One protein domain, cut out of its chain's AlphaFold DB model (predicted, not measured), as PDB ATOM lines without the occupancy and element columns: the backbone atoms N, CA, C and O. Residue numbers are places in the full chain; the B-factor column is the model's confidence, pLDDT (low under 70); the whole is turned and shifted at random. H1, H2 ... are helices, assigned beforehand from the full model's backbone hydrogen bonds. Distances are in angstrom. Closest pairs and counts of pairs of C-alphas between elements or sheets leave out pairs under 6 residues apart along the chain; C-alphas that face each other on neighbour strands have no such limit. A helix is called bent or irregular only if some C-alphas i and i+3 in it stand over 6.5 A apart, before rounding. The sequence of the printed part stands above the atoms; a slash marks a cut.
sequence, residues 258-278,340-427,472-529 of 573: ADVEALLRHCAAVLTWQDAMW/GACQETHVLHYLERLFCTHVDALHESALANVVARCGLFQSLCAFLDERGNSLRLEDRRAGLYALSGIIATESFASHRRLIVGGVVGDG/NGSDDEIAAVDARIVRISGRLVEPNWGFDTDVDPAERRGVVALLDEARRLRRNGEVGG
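This is residues 258 to 278, 340 to 427 and 472 to 529 of the 573 residues of an uncharacterized protein of Micromonas commoda (strain RCC299 / NOUM17 / CCMP2709) (UniProt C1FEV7). A compact stack of mostly crossed helices has H4 and H5 as its core, H1 and H2 over one side of that pair, H7 and H8 over the other, and H3 and H6 side by side at one end. Residues 500 to 505, of which 505 belongs to H8, stick out. The printed part has 167 residues with eight named helices, H1 to H8, and no named strand: all helix, radius of gyration of the C-alphas 15.2 A, spans 46 by 44 by 36 A.

H1, residues 260 to 272, touches H2, residues 343 to 357, at a steep tilt of 43 degrees; the closest C-alphas, Cys 267 and Val 347, are 5.4 A apart. H3, residues 364 to 374, touches H1, closest at C-alphas 265 and 374, 5.9 A. H4, residues 376 to 387, is the hub and touches H1, closest at C-alphas 268 and 376, 4.6 A. H5, residues 393 to 408, forms a hairpin with H4, closest at C-alphas 380 and 403, 7.1 A, and touches H2, closest at C-alphas 352 and 402, 4.0 A. H1, H2, H4 and H5 form an up-and-down bundle, each running against the one before. H6, residues 410 to 421, touches H3 at a shallow tilt of 7 degrees, closest at C-alphas 372 and 419, 4.4 A. H7, residues 475 to 492, touches H4 with residues 481 to 488 alone, closest at C-alphas 385 and 488, 5.8 A. H8, residues 505 to 529, touches H5 with residues 507 to 517 alone, closest at C-alphas 404 and 510, 4.7 A. Every O i to N i+4 pair is within hydrogen-bond range in H1, H3, H4, H5, H7 and H8, against 9 of 11 in H2 and 6 of 8 in H6.

H1 begins at C-alpha 260 (287.233, 243.750, 213.304). H6 is irregular, with C-alphas 414 and 417 8.7 A apart. H7 measures 26.0 A; H8, 36.5 A, ends at C-alpha 529 (310.712, 234.435, 181.285).

Residues 279 to 339 and 428 to 471 are not printed; the gaps between C-alphas are 13.3 A and 13.9 A. The link from H7 to H8 is long, 12 residues. The printed part has 32 residues with pLDDT under 70, among them 493 to 507.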
ATOM      1  N   ALA A 258     284.217 248.106 216.685       89.25
ATOM      2  CA  ALA A 258     283.929 246.816 216.088       89.25
ATOM      3  C   ALA A 258     285.023 245.795 216.427       89.25
ATOM      4  O   ALA A 258     286.219 246.086 216.395       89.25
ATOM      5  N   ASP A 259     284.615 244.556 216.685       94.00
ATOM      6  CA  ASP A 259     285.494 243.389 216.711       94.00
ATOM      7  C   ASP A 259     285.893 243.034 215.267       94.00
ATOM      8  O   ASP A 259     285.373 242.099 214.649       94.00
ATOM      9  N   VAL A 260     286.779 243.858 214.699       92.50
ATOM     10  CA  VAL A 260     287.233 243.750 213.304       92.50
ATOM     11  C   VAL A 260     287.884 242.394 213.054       92.50
ATOM     12  O   VAL A 260     287.735 241.818 211.981       92.50
ATOM     13  N   GLU A 261     288.554 241.830 214.055       94.00
ATOM     14  CA  GLU A 261     289.191 240.526 213.941       94.00
ATOM     15  C   GLU A 261     288.164 239.400 213.738       94.00
ATOM     16  O   GLU A 261     288.322 238.565 212.840       94.00
ATOM     17  N   ALA A 262     287.087 239.381 214.532       94.06
ATOM     18  CA  ALA A 262     285.988 238.439 214.337       94.06
ATOM     19  C   ALA A 262     285.287 238.645 212.985       94.06
ATOM     20  O   ALA A 262     284.976 237.661 212.306       94.06
ATOM     21  N   LEU A 263     285.095 239.901 212.570       95.62
ATOM     22  CA  LEU A 263     284.479 240.244 211.288       95.62
ATOM     23  C   LEU A 263     285.323 239.771 210.097       95.62
ATOM     24  O   LEU A 263     284.810 239.062 209.237       95.62
ATOM     25  N   LEU A 264     286.627 240.057 210.069       95.62
ATOM     26  CA  LEU A 264     287.510 239.615 208.983       95.62
ATOM     27  C   LEU A 264     287.614 238.090 208.898       95.62
ATOM     28  O   LEU A 264     287.664 237.532 207.801       95.62
ATOM     29  N   ARG A 265     287.618 237.387 210.039       93.56
ATOM     30  CA  ARG A 265     287.548 235.918 210.046       93.56
ATOM     31  C   ARG A 265     286.241 235.405 209.473       93.56
ATOM     32  O   ARG A 265     286.255 234.388 208.782       93.56
ATOM     33  N   HIS A 266     285.133 236.073 209.773       94.06
ATOM     34  CA  HIS A 266     283.850 235.751 209.176       94.06
ATOM     35  C   HIS A 266     283.870 235.999 207.660       94.06
ATOM     36  O   HIS A 266     283.538 235.085 206.916       94.06
ATOM     37  N   CYS A 267     284.359 237.148 207.185       95.44
ATOM     38  CA  CYS A 267     284.487 237.433 205.751       95.44
ATOM     39  C   CYS A 267     285.333 236.375 205.031       95.44
ATOM     40  O   CYS A 267     284.884 235.789 204.049       95.44
ATOM     41  N   ALA A 268     286.515 236.048 205.564       93.75
ATOM     42  CA  ALA A 268     287.347 234.976 205.021       93.75
ATOM     43  C   ALA A 268     286.603 233.634 205.031       93.75
ATOM     44  O   ALA A 268     286.740 232.826 204.115       93.75
ATOM     45  N   ALA A 269     285.773 233.393 206.049       91.19
ATOM     46  CA  ALA A 269     284.994 232.175 206.152       91.19
ATOM     47  C   ALA A 269     283.906 232.019 205.102       91.19
ATOM     48  O   ALA A 269     283.755 230.931 204.549       91.19
ATOM     49  N   VAL A 270     283.181 233.096 204.842       91.69
ATOM     50  CA  VAL A 270     282.164 233.164 203.797       91.69
ATOM     51  C   VAL A 270     282.819 233.001 202.426       91.69
ATOM     52  O   VAL A 270     282.385 232.170 201.636       91.69
ATOM     53  N   LEU A 271     283.922 233.715 202.178       91.94
ATOM     54  CA  LEU A 271     284.636 233.667 200.900       91.94
ATOM     55  C   LEU A 271     285.334 232.323 200.641       91.94
ATOM     56  O   LEU A 271     285.549 231.980 199.488       91.94
ATOM     57  N   THR A 272     285.687 231.546 201.666       88.25
ATOM     58  CA  THR A 272     286.286 230.208 201.472       88.25
ATOM     59  C   THR A 272     285.247 229.108 201.287       88.25
ATOM     60  O   THR A 272     285.461 228.199 200.493       88.25
ATOM     61  N   TRP A 273     284.126 229.173 202.007       74.12
ATOM     62  CA  TRP A 273     283.100 228.122 202.027       74.12
ATOM     63  C   TRP A 273     281.852 228.574 201.286       74.12
ATOM     64  O   TRP A 273     280.765 228.684 201.859       74.12
ATOM     65  N   GLN A 274     282.035 228.841 199.997       68.31
ATOM     66  CA  GLN A 274     280.968 229.205 199.068       68.31
ATOM     67  C   GLN A 274     280.242 227.953 198.589       68.31
ATOM     68  O   GLN A 274     280.253 227.603 197.405       68.31
ATOM     69  N   ASP A 275     279.661 227.224 199.529       54.25
ATOM     70  CA  ASP A 275     278.978 225.995 199.193       54.25
ATOM     71  C   ASP A 275     277.618 226.273 198.562       54.25
ATOM     72  O   ASP A 275     276.829 227.084 199.047       54.25
ATOM     73  N   ALA A 276     277.336 225.494 197.517       46.28
ATOM     74  CA  ALA A 276     276.091 225.355 196.763       46.28
ATOM     75  C   ALA A 276     274.842 224.995 197.605       46.28
ATOM     76  O   ALA A 276     273.807 224.639 197.050       46.28
ATOM     77  N   MET A 277     274.931 225.100 198.934       47.47
ATOM     78  CA  MET A 277     273.921 224.713 199.919       47.47
ATOM     79  C   MET A 277     272.574 225.403 199.690       47.47
ATOM     80  O   MET A 277     271.537 224.840 200.007       47.47
ATOM     81  N   TRP A 278     272.582 226.609 199.121       55.34
ATOM     82  CA  TRP A 278     271.363 227.377 198.868       55.34
ATOM     83  C   TRP A 278     270.901 227.362 197.410       55.34
ATOM     84  O   TRP A 278     269.794 227.819 197.142       55.34
ATOM     85  N   GLY A 340     272.069 239.172 195.362       49.84
ATOM     86  CA  GLY A 340     271.936 240.408 196.146       49.84
ATOM     87  C   GLY A 340     271.412 240.262 197.586       49.84
ATOM     88  O   GLY A 340     271.176 241.282 198.223       49.84
ATOM     89  N   ALA A 341     271.184 239.047 198.095       60.31
ATOM     90  CA  ALA A 341     270.660 238.825 199.451       60.31
ATOM     91  C   ALA A 341     271.492 237.854 200.307       60.31
ATOM     92  O   ALA A 341     271.124 237.574 201.448       60.31
ATOM     93  N   CYS A 342     272.591 237.310 199.783       76.00
ATOM     94  CA  CYS A 342     273.377 236.309 200.492       76.00
ATOM     95  C   CYS A 342     274.559 236.940 201.247       76.00
ATOM     96  O   CYS A 342     274.992 238.058 200.964       76.00
ATOM     97  N   GLN A 343     275.098 236.244 202.250       83.06
ATOM     98  CA  GLN A 343     276.257 236.760 202.991       83.06
ATOM     99  C   GLN A 343     277.473 236.969 202.086       83.06
ATOM    100  O   GLN A 343     278.280 237.850 202.353       83.06
ATOM    101  N   GLU A 344     277.596 236.184 201.016       84.25
ATOM    102  CA  GLU A 344     278.709 236.228 200.068       84.25
ATOM    103  C   GLU A 344     278.811 237.574 199.344       84.25
ATOM    104  O   GLU A 344     279.921 237.997 199.028       84.25
ATOM    105  N   THR A 345     277.697 238.277 199.126       88.12
ATOM    106  CA  THR A 345     277.719 239.644 198.588       88.12
ATOM    107  C   THR A 345     277.927 240.669 199.690       88.12
ATOM    108  O   THR A 345     278.817 241.509 199.566       88.12
ATOM    109  N   HIS A 346     277.221 240.554 200.820       91.12
ATOM    110  CA  HIS A 346     277.390 241.483 201.944       91.12
ATOM    111  C   HIS A 346     278.839 241.577 202.449       91.12
ATOM    112  O   HIS A 346     279.303 242.671 202.770       91.12
ATOM    113  N   VAL A 347     279.588 240.464 202.482       94.69
ATOM    114  CA  VAL A 347     280.989 240.496 202.934       94.69
ATOM    115  C   VAL A 347     281.884 241.348 202.046       94.69
ATOM    116  O   VAL A 347     282.841 241.912 202.562       94.69
ATOM    117  N   LEU A 348     281.587 241.494 200.754       95.31
ATOM    118  CA  LEU A 348     282.360 242.373 199.871       95.31
ATOM    119  C   LEU A 348     282.205 243.829 200.290       95.31
ATOM    120  O   LEU A 348     283.202 244.528 200.429       95.31
ATOM    121  N   HIS A 349     280.971 244.238 200.579       94.38
ATOM    122  CA  HIS A 349     280.659 245.583 201.053       94.38
ATOM    123  C   HIS A 349     281.236 245.849 202.449       94.38
ATOM    124  O   HIS A 349     281.725 246.943 202.717       94.38
ATOM    125  N   TYR A 350     281.278 244.850 203.343       94.94
ATOM    126  CA  TYR A 350     281.983 245.013 204.626       94.94
ATOM    127  C   TYR A 350     283.460 245.299 204.419       94.94
ATOM    128  O   TYR A 350     284.019 246.185 205.060       94.94
ATOM    129  N   LEU A 351     284.098 244.513 203.552       96.06
ATOM    130  CA  LEU A 351     285.520 244.640 203.283       96.06
ATOM    131  C   LEU A 351     285.822 245.967 202.593       96.06
ATOM    132  O   LEU A 351     286.785 246.625 202.970       96.06
ATOM    133  N   GLU A 352     284.982 246.390 201.653       94.12
ATOM    134  CA  GLU A 352     285.077 247.706 201.032       94.12
ATOM    135  C   GLU A 352     285.051 248.803 202.097       94.12
ATOM    136  O   GLU A 352     286.006 249.564 202.205       94.12
ATOM    137  N   ARG A 353     284.019 248.850 202.948       92.31
ATOM    138  CA  ARG A 353     283.916 249.871 204.004       92.31
ATOM    139  C   ARG A 353     285.109 249.828 204.960       92.31
ATOM    140  O   ARG A 353     285.675 250.864 205.302       92.31
ATOM    141  N   LEU A 354     285.550 248.636 205.363       93.44
ATOM    142  CA  LEU A 354     286.697 248.488 206.261       93.44
ATOM    143  C   LEU A 354     288.003 249.006 205.649       93.44
ATOM    144  O   LEU A 354     288.722 249.736 206.326       93.44
ATOM    145  N   PHE A 355     288.314 248.638 204.404       92.81
ATOM    146  CA  PHE A 355     289.600 248.960 203.777       92.81
ATOM    147  C   PHE A 355     289.618 250.305 203.046       92.81
ATOM    148  O   PHE A 355     290.688 250.883 202.902       92.81
ATOM    149  N   CYS A 356     288.467 250.816 202.612       89.56
ATOM    150  CA  CYS A 356     288.370 252.096 201.909       89.56
ATOM    151  C   CYS A 356     287.978 253.252 202.837       89.56
ATOM    152  O   CYS A 356     288.426 254.373 202.616       89.56
ATOM    153  N   THR A 357     287.157 253.003 203.864       88.19
ATOM    154  CA  THR A 357     286.629 254.064 204.743       88.19
ATOM    155  C   THR A 357     287.267 254.041 206.128       88.19
ATOM    156  O   THR A 357     287.644 255.086 206.649       88.19
ATOM    157  N   HIS A 358     287.404 252.868 206.750       90.25
ATOM    158  CA  HIS A 358     287.812 252.794 208.161       90.25
ATOM    159  C   HIS A 358     289.294 252.511 208.388       90.25
ATOM    160  O   HIS A 358     289.730 252.554 209.539       90.25
ATOM    161  N   VAL A 359     290.068 252.219 207.340       90.19
ATOM    162  CA  VAL A 359     291.453 251.754 207.483       90.19
ATOM    163  C   VAL A 359     292.328 252.753 208.241       90.19
ATOM    164  O   VAL A 359     293.062 252.334 209.127       90.19
ATOM    165  N   ASP A 360     292.155 254.056 207.999       87.75
ATOM    166  CA  ASP A 360     292.920 255.127 208.658       87.75
ATOM    167  C   ASP A 360     292.615 255.239 210.159       87.75
ATOM    168  O   ASP A 360     293.459 255.637 210.965       87.75
ATOM    169  N   ALA A 361     291.386 254.897 210.553       87.75
ATOM    170  CA  ALA A 361     290.960 254.903 211.949       87.75
ATOM    171  C   ALA A 361     291.316 253.599 212.682       87.75
ATOM    172  O   ALA A 361     291.275 253.561 213.919       87.75
ATOM    173  N   LEU A 362     291.626 252.542 211.930       88.25
ATOM    174  CA  LEU A 362     292.046 251.237 212.417       88.25
ATOM    175  C   LEU A 362     293.577 251.137 212.403       88.25
ATOM    176  O   LEU A 362     294.280 251.825 211.675       88.25
ATOM    177  N   HIS A 363     294.135 250.261 213.237       88.81
ATOM    178  CA  HIS A 363     295.579 250.042 213.222       88.81
ATOM    179  C   HIS A 363     295.945 249.157 212.025       88.81
ATOM    180  O   HIS A 363     295.814 247.934 212.095       88.81
ATOM    181  N   GLU A 364     296.423 249.767 210.942       88.81
ATOM    182  CA  GLU A 364     296.664 249.104 209.655       88.81
ATOM    183  C   GLU A 364     297.508 247.821 209.778       88.81
ATOM    184  O   GLU A 364     297.123 246.767 209.273       88.81
ATOM    185  N   SER A 365     298.597 247.848 210.553       88.31
ATOM    186  CA  SER A 365     299.437 246.653 210.734       88.31
ATOM    187  C   SER A 365     298.754 245.533 211.529       88.31
ATOM    188  O   SER A 365     299.016 244.352 211.290       88.31
ATOM    189  N   ALA A 366     297.845 245.865 212.455       89.19
ATOM    190  CA  ALA A 366     297.048 244.863 213.155       89.19
ATOM    191  C   ALA A 366     296.051 244.225 212.184       89.19
ATOM    192  O   ALA A 366     295.903 243.004 212.166       89.19
ATOM    193  N   LEU A 367     295.440 245.042 211.321       90.56
ATOM    194  CA  LEU A 367     294.541 244.588 210.270       90.56
ATOM    195  C   LEU A 367     295.265 243.648 209.300       90.56
ATOM    196  O   LEU A 367     294.819 242.521 209.103       90.56
ATOM    197  N   ALA A 368     296.425 244.050 208.782       90.75
ATOM    198  CA  ALA A 368     297.238 243.250 207.871       90.75
ATOM    199  C   ALA A 368     297.646 241.893 208.470       90.75
ATOM    200  O   ALA A 368     297.570 240.867 207.794       90.75
ATOM    201  N   ASN A 369     298.003 241.861 209.759       91.25
ATOM    202  CA  ASN A 369     298.287 240.612 210.466       91.25
ATOM    203  C   ASN A 369     297.067 239.684 210.514       91.25
ATOM    204  O   ASN A 369     297.203 238.475 210.328       91.25
ATOM    205  N   VAL A 370     295.870 240.227 210.751       92.69
ATOM    206  CA  VAL A 370     294.634 239.434 210.740       92.69
ATOM    207  C   VAL A 370     294.324 238.937 209.329       92.69
ATOM    208  O   VAL A 370     294.088 237.742 209.174       92.69
ATOM    209  N   VAL A 371     294.394 239.811 208.317       94.50
ATOM    210  CA  VAL A 371     294.184 239.486 206.893       94.50
ATOM    211  C   VAL A 371     295.073 238.321 206.462       94.50
ATOM    212  O   VAL A 371     294.581 237.357 205.876       94.50
ATOM    213  N   ALA A 372     296.366 238.385 206.792       92.75
ATOM    214  CA  ALA A 372     297.331 237.340 206.474       92.75
ATOM    215  C   ALA A 372     297.047 236.029 207.227       92.75
ATOM    216  O   ALA A 372     297.135 234.946 206.650       92.75
ATOM    217  N   ARG A 373     296.682 236.112 208.514       92.88
ATOM    218  CA  ARG A 373     296.391 234.937 209.353       92.88
ATOM    219  C   ARG A 373     295.119 234.198 208.960       92.88
ATOM    220  O   ARG A 373     295.066 232.986 209.132       92.88
ATOM    221  N   CYS A 374     294.075 234.900 208.525       92.69
ATOM    222  CA  CYS A 374     292.823 234.258 208.118       92.69
ATOM    223  C   CYS A 374     292.766 233.919 206.624       92.69
ATOM    224  O   CYS A 374     291.764 233.357 206.186       92.69
ATOM    225  N   GLY A 375     293.811 234.238 205.853       93.50
ATOM    226  CA  GLY A 375     293.856 233.973 204.417       93.50
ATOM    227  C   GLY A 375     292.830 234.789 203.622       93.50
ATOM    228  O   GLY A 375     292.321 234.337 202.593       93.50
ATOM    229  N   LEU A 376     292.447 235.967 204.128       95.31
ATOM    230  CA  LEU A 376     291.358 236.755 203.550       95.31
ATOM    231  C   LEU A 376     291.695 237.239 202.140       95.31
ATOM    232  O   LEU A 376     290.845 237.171 201.257       95.31
ATOM    233  N   PHE A 377     292.928 237.703 201.927       96.00
ATOM    234  CA  PHE A 377     293.357 238.247 200.640       96.00
ATOM    235  C   PHE A 377     293.294 237.187 199.531       96.00
ATOM    236  O   PHE A 377     292.744 237.430 198.459       96.00
ATOM    237  N   GLN A 378     293.781 235.977 199.812       94.44
ATOM    238  CA  GLN A 378     293.737 234.835 198.897       94.44
ATOM    239  C   GLN A 378     292.296 234.448 198.578       94.44
ATOM    240  O   GLN A 378     291.966 234.215 197.416       94.44
ATOM    241  N   SER A 379     291.449 234.407 199.609       94.62
ATOM    242  CA  SER A 379     290.035 234.043 199.495       94.62
ATOM    243  C   SER A 379     289.261 235.051 198.647       94.62
ATOM    244  O   SER A 379     288.479 234.662 197.785       94.62
ATOM    245  N   LEU A 380     289.527 236.346 198.839       95.81
ATOM    246  CA  LEU A 380     288.932 237.419 198.046       95.81
ATOM    247  C   LEU A 380     289.393 237.362 196.583       95.81
ATOM    248  O   LEU A 380     288.561 237.411 195.679       95.81
ATOM    249  N   CYS A 381     290.695 237.186 196.332       95.38
ATOM    250  CA  CYS A 381     291.228 237.003 194.980       95.38
ATOM    251  C   CYS A 381     290.625 235.774 194.284       95.38
ATOM    252  O   CYS A 381     290.240 235.858 193.122       95.38
ATOM    253  N   ALA A 382     290.535 234.636 194.978       93.50
ATOM    254  CA  ALA A 382     289.919 233.423 194.440       93.50
ATOM    255  C   ALA A 382     288.464 233.683 194.036       93.50
ATOM    256  O   ALA A 382     288.078 233.433 192.897       93.50
ATOM    257  N   PHE A 383     287.689 234.275 194.948       93.12
ATOM    258  CA  PHE A 383     286.281 234.567 194.724       93.12
ATOM    259  C   PHE A 383     286.042 235.495 193.534       93.12
ATOM    260  O   PHE A 383     285.199 235.209 192.686       93.12
ATOM    261  N   LEU A 384     286.785 236.600 193.445       93.06
ATOM    262  CA  LEU A 384     286.615 237.565 192.358       93.06
ATOM    263  C   LEU A 384     287.074 237.000 191.008       93.06
ATOM    264  O   LEU A 384     286.451 237.289 189.984       93.06
ATOM    265  N   ASP A 385     288.121 236.171 190.985       93.19
ATOM    266  CA  ASP A 385     288.568 235.506 189.757       93.19
ATOM    267  C   ASP A 385     287.536 234.479 189.264       93.19
ATOM    268  O   ASP A 385     287.215 234.460 188.074       93.19
ATOM    269  N   GLU A 386     286.964 233.681 190.164       90.88
ATOM    270  CA  GLU A 386     286.022 232.607 189.821       90.88
ATOM    271  C   GLU A 386     284.605 233.122 189.541       90.88
ATOM    272  O   GLU A 386     283.967 232.698 188.577       90.88
ATOM    273  N   ARG A 387     284.102 234.057 190.356       88.50
ATOM    274  CA  ARG A 387     282.689 234.473 190.351       88.50
ATOM    275  C   ARG A 387     282.454 235.941 190.059       88.50
ATOM    276  O   ARG A 387     281.299 236.327 189.882       88.50
ATOM    277  N   GLY A 388     283.504 236.752 189.933       88.00
ATOM    278  CA  GLY A 388     283.368 238.188 189.692       88.00
ATOM    279  C   GLY A 388     282.445 238.526 188.515       88.00
ATOM    280  O   GLY A 388     281.715 239.502 188.585       88.00
ATOM    281  N   ASN A 389     282.397 237.689 187.473       87.25
ATOM    282  CA  ASN A 389     281.535 237.907 186.302       87.25
ATOM    283  C   ASN A 389     280.054 237.556 186.527       87.25
ATOM    284  O   ASN A 389     279.207 238.014 185.769       87.25
ATOM    285  N   SER A 390     279.741 236.738 187.535       86.56
ATOM    286  CA  SER A 390     278.361 236.400 187.919       86.56
ATOM    287  C   SER A 390     277.758 237.360 188.946       86.56
ATOM    288  O   SER A 390     276.555 237.316 189.182       86.56
ATOM    289  N   LEU A 391     278.584 238.209 189.564       86.69
ATOM    290  CA  LEU A 391     278.134 239.203 190.531       86.69
ATOM    291  C   LEU A 391     277.423 240.366 189.837       86.69
ATOM    292  O   LEU A 391     277.728 240.710 188.691       86.69
ATOM    293  N   ARG A 392     276.517 241.027 190.570       86.94
ATOM    294  CA  ARG A 392     275.991 242.330 190.151       86.94
ATOM    295  C   ARG A 392     277.142 243.330 190.071       86.94
ATOM    296  O   ARG A 392     278.149 243.193 190.766       86.94
ATOM    297  N   LEU A 393     276.988 244.351 189.228       87.25
ATOM    298  CA  LEU A 393     278.041 245.346 189.013       87.25
ATOM    299  C   LEU A 393     278.473 246.024 190.323       87.25
ATOM    300  O   LEU A 393     279.667 246.225 190.523       87.25
ATOM    301  N   GLU A 394     277.524 246.322 191.210       88.44
ATOM    302  CA  GLU A 394     277.758 246.937 192.525       88.44
ATOM    303  C   GLU A 394     278.549 246.018 193.466       88.44
ATOM    304  O   GLU A 394     279.578 246.422 193.995       88.44
ATOM    305  N   ASP A 395     278.151 244.750 193.599       91.00
ATOM    306  CA  ASP A 395     278.866 243.773 194.435       91.00
ATOM    307  C   ASP A 395     280.286 243.522 193.910       91.00
ATOM    308  O   ASP A 395     281.260 243.429 194.661       91.00
ATOM    309  N   ARG A 396     280.421 243.447 192.583       90.56
ATOM    310  CA  ARG A 396     281.715 243.317 191.914       90.56
ATOM    311  C   ARG A 396     282.599 244.536 192.176       90.56
ATOM    312  O   ARG A 396     283.791 244.364 192.422       90.56
ATOM    313  N   ARG A 397     282.032 245.747 192.125       89.44
ATOM    314  CA  ARG A 397     282.708 247.009 192.474       89.44
ATOM    315  C   ARG A 397     283.200 246.980 193.914       89.44
ATOM    316  O   ARG A 397     284.401 247.122 194.114       89.44
ATOM    317  N   ALA A 398     282.323 246.670 194.865       91.69
ATOM    318  CA  ALA A 398     282.666 246.549 196.279       91.69
ATOM    319  C   ALA A 398     283.833 245.577 196.505       91.69
ATOM    320  O   ALA A 398     284.822 245.906 197.158       91.69
ATOM    321  N   GLY A 399     283.788 244.395 195.881       93.62
ATOM    322  CA  GLY A 399     284.864 243.412 195.990       93.62
ATOM    323  C   GLY A 399     286.205 243.895 195.422       93.62
ATOM    324  O   GLY A 399     287.257 243.648 196.018       93.62
ATOM    325  N   LEU A 400     286.193 244.610 194.295       92.06
ATOM    326  CA  LEU A 400     287.410 245.170 193.696       92.06
ATOM    327  C   LEU A 400     287.959 246.344 194.504       92.06
ATOM    328  O   LEU A 400     289.174 246.426 194.692       92.06
ATOM    329  N   TYR A 401     287.089 247.201 195.031       91.31
ATOM    330  CA  TYR A 401     287.480 248.268 195.942       91.31
ATOM    331  C   TYR A 401     288.100 247.703 197.211       91.31
ATOM    332  O   TYR A 401     289.215 248.097 197.541       91.31
ATOM    333  N   ALA A 402     287.473 246.703 197.832       94.38
ATOM    334  CA  ALA A 402     288.023 245.988 198.976       94.38
ATOM    335  C   ALA A 402     289.425 245.429 198.690       94.38
ATOM    336  O   ALA A 402     290.361 245.659 199.458       94.38
ATOM    337  N   LEU A 403     289.593 244.726 197.563       95.25
ATOM    338  CA  LEU A 403     290.880 244.153 197.167       95.25
ATOM    339  C   LEU A 403     291.950 245.238 197.010       95.25
ATOM    340  O   LEU A 403     293.081 245.091 197.470       95.25
ATOM    341  N   SER A 404     291.580 246.331 196.359       92.81
ATOM    342  CA  SER A 404     292.493 247.424 196.080       92.81
ATOM    343  C   SER A 404     292.829 248.247 197.326       92.81
ATOM    344  O   SER A 404     293.976 248.647 197.488       92.81
ATOM    345  N   GLY A 405     291.877 248.400 198.251       92.94
ATOM    346  CA  GLY A 405     292.080 249.015 199.556       92.94
ATOM    347  C   GLY A 405     293.097 248.232 200.380       92.94
ATOM    348  O   GLY A 405     293.992 248.834 200.960       92.94
ATOM    349  N   ILE A 406     293.060 246.891 200.333       95.00
ATOM    350  CA  ILE A 406     294.109 246.061 200.948       95.00
ATOM    351  C   ILE A 406     295.474 246.328 200.292       95.00
ATOM    352  O   ILE A 406     296.461 246.501 201.001       95.00
ATOM    353  N   ILE A 407     295.548 246.378 198.957       94.81
ATOM    354  CA  ILE A 407     296.807 246.614 198.220       94.81
ATOM    355  C   ILE A 407     297.382 248.009 198.500       94.81
ATOM    356  O   ILE A 407     298.601 248.167 198.548       94.81
ATOM    357  N   ALA A 408     296.518 249.005 198.695       92.56
ATOM    358  CA  ALA A 408     296.904 250.387 198.954       92.56
ATOM    359  C   ALA A 408     297.513 250.608 200.352       92.56
ATOM    360  O   ALA A 408     298.129 251.647 200.576       92.56
ATOM    361  N   THR A 409     297.372 249.651 201.276       93.06
ATOM    362  CA  THR A 409     297.929 249.751 202.636       93.06
ATOM    363  C   THR A 409     299.466 249.751 202.656       93.06
ATOM    364  O   THR A 409     300.122 249.023 201.901       93.06
ATOM    365  N   GLU A 410     300.073 250.507 203.576       92.81
ATOM    366  CA  GLU A 410     301.535 250.515 203.783       92.81
ATOM    367  C   GLU A 410     302.067 249.131 204.202       92.81
ATOM    368  O   GLU A 410     303.180 248.713 203.857       92.81
ATOM    369  N   SER A 411     301.238 248.383 204.918       93.19
ATOM    370  CA  SER A 411     301.470 247.028 205.392       93.19
ATOM    371  C   SER A 411     301.521 246.044 204.232       93.19
ATOM    372  O   SER A 411     302.332 245.121 204.270       93.19
ATOM    373  N   PHE A 412     300.727 246.237 203.175       93.94
ATOM    374  CA  PHE A 412     300.861 245.442 201.956       93.94
ATOM    375  C   PHE A 412     302.170 245.745 201.235       93.94
ATOM    376  O   PHE A 412     302.882 244.812 200.864       93.94
ATOM    377  N   ALA A 413     302.551 247.017 201.113       92.81
ATOM    378  CA  ALA A 413     303.839 247.383 200.527       92.81
ATOM    379  C   ALA A 413     305.028 246.776 201.304       92.81
ATOM    380  O   ALA A 413     305.974 246.268 200.699       92.81
ATOM    381  N   SER A 414     304.952 246.767 202.639       93.31
ATOM    382  CA  SER A 414     306.026 246.292 203.526       93.31
ATOM    383  C   SER A 414     306.039 244.771 203.724       93.31
ATOM    384  O   SER A 414     307.101 244.165 203.882       93.31
ATOM    385  N   HIS A 415     304.868 244.130 203.709       91.56
ATOM    386  CA  HIS A 415     304.677 242.724 204.082       91.56
ATOM    387  C   HIS A 415     303.905 241.922 203.030       91.56
ATOM    388  O   HIS A 415     303.275 240.915 203.350       91.56
ATOM    389  N   ARG A 416     303.997 242.308 201.753       93.19
ATOM    390  CA  ARG A 416     303.314 241.654 200.627       93.19
ATOM    391  C   ARG A 416     303.353 240.131 200.682       93.19
ATOM    392  O   ARG A 416     302.323 239.487 200.548       93.19
ATOM    393  N   ARG A 417     304.537 239.540 200.878       91.00
ATOM    394  CA  ARG A 417     304.699 238.074 200.907       91.00
ATOM    395  C   ARG A 417     303.892 237.419 202.028       91.00
ATOM    396  O   ARG A 417     303.362 236.341 201.814       91.00
ATOM    397  N   LEU A 418     303.764 238.082 203.175       90.00
ATOM    398  CA  LEU A 418     302.954 237.608 204.296       90.00
ATOM    399  C   LEU A 418     301.459 237.659 203.957       90.00
ATOM    400  O   LEU A 418     300.732 236.714 204.232       90.00
ATOM    401  N   ILE A 419     301.003 238.750 203.336       91.88
ATOM    402  CA  ILE A 419     299.587 238.933 202.985       91.88
ATOM    403  C   ILE A 419     299.180 238.025 201.820       91.88
ATOM    404  O   ILE A 419     298.121 237.411 201.876       91.88
ATOM    405  N   VAL A 420     300.030 237.906 200.795       91.62
ATOM    406  CA  VAL A 420     299.786 237.115 199.577       91.62
ATOM    407  C   VAL A 420     300.035 235.625 199.802       91.62
ATOM    408  O   VAL A 420     299.225 234.808 199.378       91.62
ATOM    409  N   GLY A 421     301.115 235.259 200.495       85.31
ATOM    410  CA  GLY A 421     301.413 233.865 200.842       85.31
ATOM    411  C   GLY A 421     300.564 233.349 202.003       85.31
ATOM    412  O   GLY A 421     300.362 232.148 202.130       85.31
ATOM    413  N   GLY A 422     300.032 234.255 202.824       79.94
ATOM    414  CA  GLY A 422     299.294 233.902 204.027       79.94
ATOM    415  C   GLY A 422     300.225 233.362 205.108       79.94
ATOM    416  O   GLY A 422     301.391 233.031 204.874       79.94
ATOM    417  N   VAL A 423     299.702 233.277 206.325       71.50
ATOM    418  CA  VAL A 423     300.368 232.544 207.401       71.50
ATOM    419  C   VAL A 423     299.698 231.186 207.499       71.50
ATOM    420  O   VAL A 423     298.621 231.074 208.087       71.50
ATOM    421  N   VAL A 424     300.343 230.146 206.966       54.44
ATOM    422  CA  VAL A 424     299.959 228.767 207.277       54.44
ATOM    423  C   VAL A 424     300.431 228.491 208.700       54.44
ATOM    424  O   VAL A 424     301.537 228.016 208.954       54.44
ATOM    425  N   GLY A 425     299.623 228.908 209.668       50.25
ATOM    426  CA  GLY A 425     299.802 228.489 211.044       50.25
ATOM    427  C   GLY A 425     299.243 227.082 211.191       50.25
ATOM    428  O   GLY A 425     298.024 226.920 211.162       50.25
ATOM    429  N   ASP A 426     300.103 226.099 211.462       41.25
ATOM    430  CA  ASP A 426     299.742 224.719 211.853       41.25
ATOM    431  C   ASP A 426     298.860 224.631 213.133       41.25
ATOM    432  O   ASP A 426     298.593 223.552 213.650       41.25
ATOM    433  N   GLY A 427     298.363 225.758 213.659       41.28
ATOM    434  CA  GLY A 427     297.500 225.866 214.841       41.28
ATOM    435  C   GLY A 427     296.094 226.427 214.580       41.28
ATOM    436  O   GLY A 427     295.399 226.768 215.533       41.28
ATOM    437  N   ASN A 472     305.516 230.501 205.588       62.19
ATOM    438  CA  ASN A 472     305.026 231.390 204.540       62.19
ATOM    439  C   ASN A 472     304.573 230.512 203.365       62.19
ATOM    440  O   ASN A 472     305.222 229.494 203.100       62.19
ATOM    441  N   GLY A 473     303.472 230.890 202.709       68.88
ATOM    442  CA  GLY A 473     302.979 230.186 201.525       68.88
ATOM    443  C   GLY A 473     304.102 229.906 200.528       68.88
ATOM    444  O   GLY A 473     305.061 230.678 200.418       68.88
ATOM    445  N   SER A 474     304.001 228.771 199.844       84.44
ATOM    446  CA  SER A 474     304.967 228.389 198.816       84.44
ATOM    447  C   SER A 474     305.057 229.472 197.735       84.44
ATOM    448  O   SER A 474     304.080 230.174 197.457       84.44
ATOM    449  N   ASP A 475     306.224 229.612 197.104       88.12
ATOM    450  CA  ASP A 475     306.389 230.562 195.995       88.12
ATOM    451  C   ASP A 475     305.368 230.292 194.865       88.12
ATOM    452  O   ASP A 475     304.908 231.231 194.215       88.12
ATOM    453  N   ASP A 476     304.931 229.036 194.705       87.62
ATOM    454  CA  ASP A 476     303.882 228.623 193.766       87.62
ATOM    455  C   ASP A 476     302.496 229.184 194.134       87.62
ATOM    456  O   ASP A 476     301.770 229.675 193.267       87.62
ATOM    457  N   GLU A 477     302.122 229.169 195.418       87.88
ATOM    458  CA  GLU A 477     300.867 229.771 195.893       87.88
ATOM    459  C   GLU A 477     300.870 231.287 195.691       87.88
ATOM    460  O   GLU A 477     299.876 231.861 195.237       87.88
ATOM    461  N   ILE A 478     302.007 231.938 195.964       91.31
ATOM    462  CA  ILE A 478     302.179 233.373 195.716       91.31
ATOM    463  C   ILE A 478     302.033 233.667 194.220       91.31
ATOM    464  O   ILE A 478     301.285 234.570 193.845       91.31
ATOM    465  N   ALA A 479     302.680 232.880 193.355       91.62
ATOM    466  CA  ALA A 479     302.571 233.027 191.907       91.62
ATOM    467  C   ALA A 479     301.129 232.825 191.405       91.62
ATOM    468  O   ALA A 479     300.669 233.554 190.521       91.62
ATOM    469  N   ALA A 480     300.383 231.884 191.991       91.81
ATOM    470  CA  ALA A 480     298.980 231.654 191.655       91.81
ATOM    471  C   ALA A 480     298.089 232.853 192.023       91.81
ATOM    472  O   ALA A 480     297.236 233.258 191.225       91.81
ATOM    473  N   VAL A 481     298.293 233.454 193.201       92.56
ATOM    474  CA  VAL A 481     297.573 234.673 193.611       92.56
ATOM    475  C   VAL A 481     297.964 235.859 192.727       92.56
ATOM    476  O   VAL A 481     297.088 236.601 192.283       92.56
ATOM    477  N   ASP A 482     299.243 236.001 192.385       93.94
ATOM    478  CA  ASP A 482     299.731 237.052 191.487       93.94
ATOM    479  C   ASP A 482     299.083 236.947 190.097       93.94
ATOM    480  O   ASP A 482     298.612 237.943 189.537       93.94
ATOM    481  N   ALA A 483     298.955 235.729 189.565       92.56
ATOM    482  CA  ALA A 483     298.246 235.480 188.313       92.56
ATOM    483  C   ALA A 483     296.753 235.852 188.399       92.56
ATOM    484  O   ALA A 483     296.204 236.402 187.440       92.56
ATOM    485  N   ARG A 484     296.095 235.604 189.543       94.62
ATOM    486  CA  ARG A 484     294.702 236.026 189.788       94.62
ATOM    487  C   ARG A 484     294.569 237.544 189.782       94.62
ATOM    488  O   ARG A 484     293.703 238.056 189.080       94.62
ATOM    489  N   ILE A 485     295.453 238.267 190.473       92.88
ATOM    490  CA  ILE A 485     295.460 239.741 190.483       92.88
ATOM    491  C   ILE A 485     295.535 240.285 189.052       92.88
ATOM    492  O   ILE A 485     294.766 241.175 188.683       92.88
ATOM    493  N   VAL A 486     296.418 239.725 188.219       93.62
ATOM    494  CA  VAL A 486     296.573 240.146 186.820       93.62
ATOM    495  C   VAL A 486     295.311 239.880 185.991       93.62
ATOM    496  O   VAL A 486     294.927 240.748 185.199       93.62
ATOM    497  N   ARG A 487     294.656 238.722 186.170       93.12
ATOM    498  CA  ARG A 487     293.393 238.385 185.484       93.12
ATOM    499  C   ARG A 487     292.246 239.289 185.916       93.12
ATOM    500  O   ARG A 487     291.583 239.865 185.057       93.12
ATOM    501  N   ILE A 488     292.051 239.456 187.223       92.06
ATOM    502  CA  ILE A 488     291.025 240.332 187.807       92.06
ATOM    503  C   ILE A 488     291.200 241.761 187.283       92.06
ATOM    504  O   ILE A 488     290.250 242.371 186.800       92.06
ATOM    505  N   SER A 489     292.436 242.263 187.284       88.44
ATOM    506  CA  SER A 489     292.754 243.605 186.787       88.44
ATOM    507  C   SER A 489     292.540 243.751 185.282       88.44
ATOM    508  O   SER A 489     292.212 244.834 184.815       88.44
ATOM    509  N   GLY A 490     292.696 242.677 184.501       86.25
ATOM    510  CA  GLY A 490     292.338 242.676 183.080       86.25
ATOM    511  C   GLY A 490     290.847 242.938 182.850       86.25
ATOM    512  O   GLY A 490     290.499 243.663 181.924       86.25
ATOM    513  N   ARG A 491     289.982 242.428 183.736       82.38
ATOM    514  CA  ARG A 491     288.519 242.621 183.675       82.38
ATOM    515  C   ARG A 491     288.074 244.030 184.098       82.38
ATOM    516  O   ARG A 491     286.973 244.452 183.762       82.38
ATOM    517  N   LEU A 492     288.918 244.766 184.827       73.69
ATOM    518  CA  LEU A 492     288.675 246.165 185.215       73.69
ATOM    519  C   LEU A 492     288.869 247.162 184.066       73.69
ATOM    520  O   LEU A 492     288.320 248.255 184.111       73.69
ATOM    521  N   VAL A 493     289.661 246.803 183.051       64.88
ATOM    522  CA  VAL A 493     289.992 247.692 181.921       64.88
ATOM    523  C   VAL A 493     288.866 247.726 180.873       64.88
ATOM    524  O   VAL A 493     288.949 248.463 179.894       64.88
ATOM    525  N   GLU A 494     287.784 246.965 181.070       58.88
ATOM    526  CA  GLU A 494     286.645 246.991 180.154       58.88
ATOM    527  C   GLU A 494     285.969 248.385 180.121       58.88
ATOM    528  O   GLU A 494     285.753 248.987 181.178       58.88
ATOM    529  N   PRO A 495     285.577 248.900 178.934       50.75
ATOM    530  CA  PRO A 495     285.070 250.271 178.748       50.75
ATOM    531  C   PRO A 495     283.842 250.640 179.594       50.75
ATOM    532  O   PRO A 495     283.564 251.816 179.816       50.75
ATOM    533  N   ASN A 496     283.112 249.642 180.096       56.66
ATOM    534  CA  ASN A 496     281.864 249.823 180.835       56.66
ATOM    535  C   ASN A 496     282.057 250.233 182.298       56.66
ATOM    536  O   ASN A 496     281.076 250.395 183.021       56.66
ATOM    537  N   TRP A 497     283.299 250.397 182.763       60.38
ATOM    538  CA  TRP A 497     283.534 250.870 184.124       60.38
ATOM    539  C   TRP A 497     283.205 252.337 184.329       60.38
ATOM    540  O   TRP A 497     283.099 252.708 185.496       60.38
ATOM    541  N   GLY A 498     282.974 253.095 183.241       53.69
ATOM    542  CA  GLY A 498     282.347 254.417 183.251       53.69
ATOM    543  C   GLY A 498     282.740 255.189 184.498       53.69
ATOM    544  O   GLY A 498     281.905 255.375 185.377       53.69
ATOM    545  N   PHE A 499     284.038 255.487 184.638       57.00
ATOM    546  CA  PHE A 499     284.534 256.312 185.734       57.00
ATOM    547  C   PHE A 499     283.993 257.718 185.509       57.00
ATOM    548  O   PHE A 499     284.707 258.591 185.011       57.00
ATOM    549  N   ASP A 500     282.720 257.915 185.841       54.84
ATOM    550  CA  ASP A 500     282.137 259.233 185.950       54.84
ATOM    551  C   ASP A 500     283.050 260.064 186.848       54.84
ATOM    552  O   ASP A 500     283.668 259.582 187.809       54.84
ATOM    553  N   THR A 501     283.211 261.330 186.487       51.16
ATOM    554  CA  THR A 501     284.115 262.266 187.162       51.16
ATOM    555  C   THR A 501     283.833 262.427 188.661       51.16
ATOM    556  O   THR A 501     284.725 262.878 189.374       51.16
ATOM    557  N   ASP A 502     282.681 261.947 189.140       57.12
ATOM    558  CA  ASP A 502     282.206 262.034 190.527       57.12
ATOM    559  C   ASP A 502     282.573 260.848 191.437       57.12
ATOM    560  O   ASP A 502     282.197 260.838 192.607       57.12
ATOM    561  N   VAL A 503     283.320 259.846 190.955       61.62
ATOM    562  CA  VAL A 503     283.806 258.756 191.827       61.62
ATOM    563  C   VAL A 503     284.724 259.315 192.922       61.62
ATOM    564  O   VAL A 503     285.696 260.010 192.597       61.62
ATOM    565  N   ASP A 504     284.445 258.960 194.185       65.38
ATOM    566  CA  ASP A 504     285.198 259.377 195.377       65.38
ATOM    567  C   ASP A 504     286.718 259.221 195.137       65.38
ATOM    568  O   ASP A 504     287.183 258.165 194.684       65.38
ATOM    569  N   PRO A 505     287.540 260.249 195.417       66.12
ATOM    570  CA  PRO A 505     288.994 260.144 195.353       66.12
ATOM    571  C   PRO A 505     289.574 258.911 196.064       66.12
ATOM    572  O   PRO A 505     290.585 258.374 195.606       66.12
ATOM    573  N   ALA A 506     288.967 258.444 197.160       62.69
ATOM    574  CA  ALA A 506     289.378 257.225 197.853       62.69
ATOM    575  C   ALA A 506     289.166 255.970 196.991       62.69
ATOM    576  O   ALA A 506     290.091 255.168 196.840       62.69
ATOM    577  N   GLU A 507     288.005 255.853 196.347       65.19
ATOM    578  CA  GLU A 507     287.683 254.773 195.411       65.19
ATOM    579  C   GLU A 507     288.619 254.781 194.192       65.19
ATOM    580  O   GLU A 507     289.148 253.739 193.787       65.19
ATOM    581  N   ARG A 508     288.918 255.973 193.652       71.25
ATOM    582  CA  ARG A 508     289.891 256.142 192.557       71.25
ATOM    583  C   ARG A 508     291.294 255.694 192.963       71.25
ATOM    584  O   ARG A 508     291.946 254.984 192.196       71.25
ATOM    585  N   ARG A 509     291.767 256.087 194.154       70.06
ATOM    586  CA  ARG A 509     293.087 255.678 194.675       70.06
ATOM    587  C   ARG A 509     293.195 254.164 194.792       70.06
ATOM    588  O   ARG A 509     294.219 253.606 194.406       70.06
ATOM    589  N   GLY A 510     292.130 253.522 195.270       68.88
ATOM    590  CA  GLY A 510     292.050 252.074 195.357       68.88
ATOM    591  C   GLY A 510     292.286 251.419 193.997       68.88
ATOM    592  O   GLY A 510     293.281 250.720 193.809       68.88
ATOM    593  N   VAL A 511     291.427 251.687 193.010       80.38
ATOM    594  CA  VAL A 511     291.525 251.034 191.691       80.38
ATOM    595  C   VAL A 511     292.902 251.236 191.052       80.38
ATOM    596  O   VAL A 511     293.453 250.299 190.466       80.38
ATOM    597  N   VAL A 512     293.490 252.426 191.204       84.88
ATOM    598  CA  VAL A 512     294.848 252.712 190.726       84.88
ATOM    599  C   VAL A 512     295.875 251.776 191.368       84.88
ATOM    600  O   VAL A 512     296.683 251.205 190.639       84.88
ATOM    601  N   ALA A 513     295.806 251.535 192.680       88.31
ATOM    602  CA  ALA A 513     296.724 250.633 193.378       88.31
ATOM    603  C   ALA A 513     296.654 249.190 192.843       88.31
ATOM    604  O   ALA A 513     297.690 248.562 192.612       88.31
ATOM    605  N   LEU A 514     295.450 248.675 192.575       90.56
ATOM    606  CA  LEU A 514     295.270 247.339 191.992       90.56
ATOM    607  C   LEU A 514     295.827 247.256 190.560       90.56
ATOM    608  O   LEU A 514     296.535 246.304 190.221       90.56
ATOM    609  N   LEU A 515     295.563 248.266 189.725       91.31
ATOM    610  CA  LEU A 515     296.093 248.328 188.358       91.31
ATOM    611  C   LEU A 515     297.621 248.463 188.336       91.31
ATOM    612  O   LEU A 515     298.284 247.819 187.518       91.31
ATOM    613  N   ASP A 516     298.192 249.268 189.228       92.69
ATOM    614  CA  ASP A 516     299.637 249.441 189.357       92.69
ATOM    615  C   ASP A 516     300.321 248.165 189.837       92.69
ATOM    616  O   ASP A 516     301.351 247.772 189.278       92.69
ATOM    617  N   GLU A 517     299.718 247.463 190.795       94.62
ATOM    618  CA  GLU A 517     300.211 246.167 191.247       94.62
ATOM    619  C   GLU A 517     300.159 245.128 190.120       94.62
ATOM    620  O   GLU A 517     301.142 244.426 189.875       94.62
ATOM    621  N   ALA A 518     299.079 245.084 189.337       93.50
ATOM    622  CA  ALA A 518     298.994 244.206 188.173       93.50
ATOM    623  C   ALA A 518     300.047 244.537 187.099       93.50
ATOM    624  O   ALA A 518     300.660 243.630 186.531       93.50
ATOM    625  N   ARG A 519     300.315 245.824 186.833       94.06
ATOM    626  CA  ARG A 519     301.398 246.256 185.927       94.06
ATOM    627  C   ARG A 519     302.770 245.853 186.460       94.06
ATOM    628  O   ARG A 519     303.631 245.428 185.690       94.06
ATOM    629  N   ARG A 520     303.001 245.985 187.771       94.62
ATOM    630  CA  ARG A 520     304.237 245.536 188.429       94.62
ATOM    631  C   ARG A 520     304.429 244.028 188.253       94.62
ATOM    632  O   ARG A 520     305.522 243.605 187.888       94.62
ATOM    633  N   LEU A 521     303.372 243.242 188.441       93.38
ATOM    634  CA  LEU A 521     303.402 241.787 188.289       93.38
ATOM    635  C   LEU A 521     303.672 241.331 186.855       93.38
ATOM    636  O   LEU A 521     304.516 240.459 186.659       93.38
ATOM    637  N   ARG A 522     303.042 241.956 185.852       92.94
ATOM    638  CA  ARG A 522     303.326 241.661 184.434       92.94
ATOM    639  C   ARG A 522     304.797 241.889 184.088       92.94
ATOM    640  O   ARG A 522     305.435 240.991 183.549       92.94
ATOM    641  N   ARG A 523     305.360 243.034 184.499       93.25
ATOM    642  CA  ARG A 523     306.785 243.347 184.281       93.25
ATOM    643  C   ARG A 523     307.711 242.309 184.918       93.25
ATOM    644  O   ARG A 523     308.690 241.909 184.303       93.25
ATOM    645  N   ASN A 524     307.400 241.848 186.128       89.62
ATOM    646  CA  ASN A 524     308.216 240.832 186.795       89.62
ATOM    647  C   ASN A 524     308.123 239.461 186.103       89.62
ATOM    648  O   ASN A 524     309.130 238.762 186.015       89.62
ATOM    649  N   GLY A 525     306.941 239.088 185.601       85.88
ATOM    650  CA  GLY A 525     306.742 237.843 184.854       85.88
ATOM    651  C   GLY A 525     307.488 237.823 183.517       85.88
ATOM    652  O   GLY A 525     308.100 236.816 183.170       85.88
ATOM    653  N   GLU A 526     307.509 238.949 182.800       79.00
ATOM    654  CA  GLU A 526     308.245 239.094 181.535       79.00
ATOM    655  C   GLU A 526     309.766 238.997 181.737       79.00
ATOM    656  O   GLU A 526     310.452 238.324 180.971       79.00
ATOM    657  N   VAL A 527     310.290 239.601 182.809       65.44
ATOM    658  CA  VAL A 527     311.729 239.581 183.131       65.44
ATOM    659  C   VAL A 527     312.198 238.201 183.620       65.44
ATOM    660  O   VAL A 527     313.345 237.825 183.386       65.44
ATOM    661  N   GLY A 528     311.326 237.416 184.263       57.78
ATOM    662  CA  GLY A 528     311.631 236.039 184.677       57.78
ATOM    663  C   GLY A 528     311.588 235.013 183.536       57.78
ATOM    664  O   GLY A 528     312.263 233.988 183.610       57.78
ATOM    665  N   GLY A 529     310.826 235.292 182.471       47.50
ATOM    666  CA  GLY A 529     310.712 234.435 181.285       47.50
ATOM    667  C   GLY A 529     311.853 234.592 180.275       47.50
ATOM    668  O   GLY A 529     312.041 233.725 179.422       47.50
TER     669      GLY A 529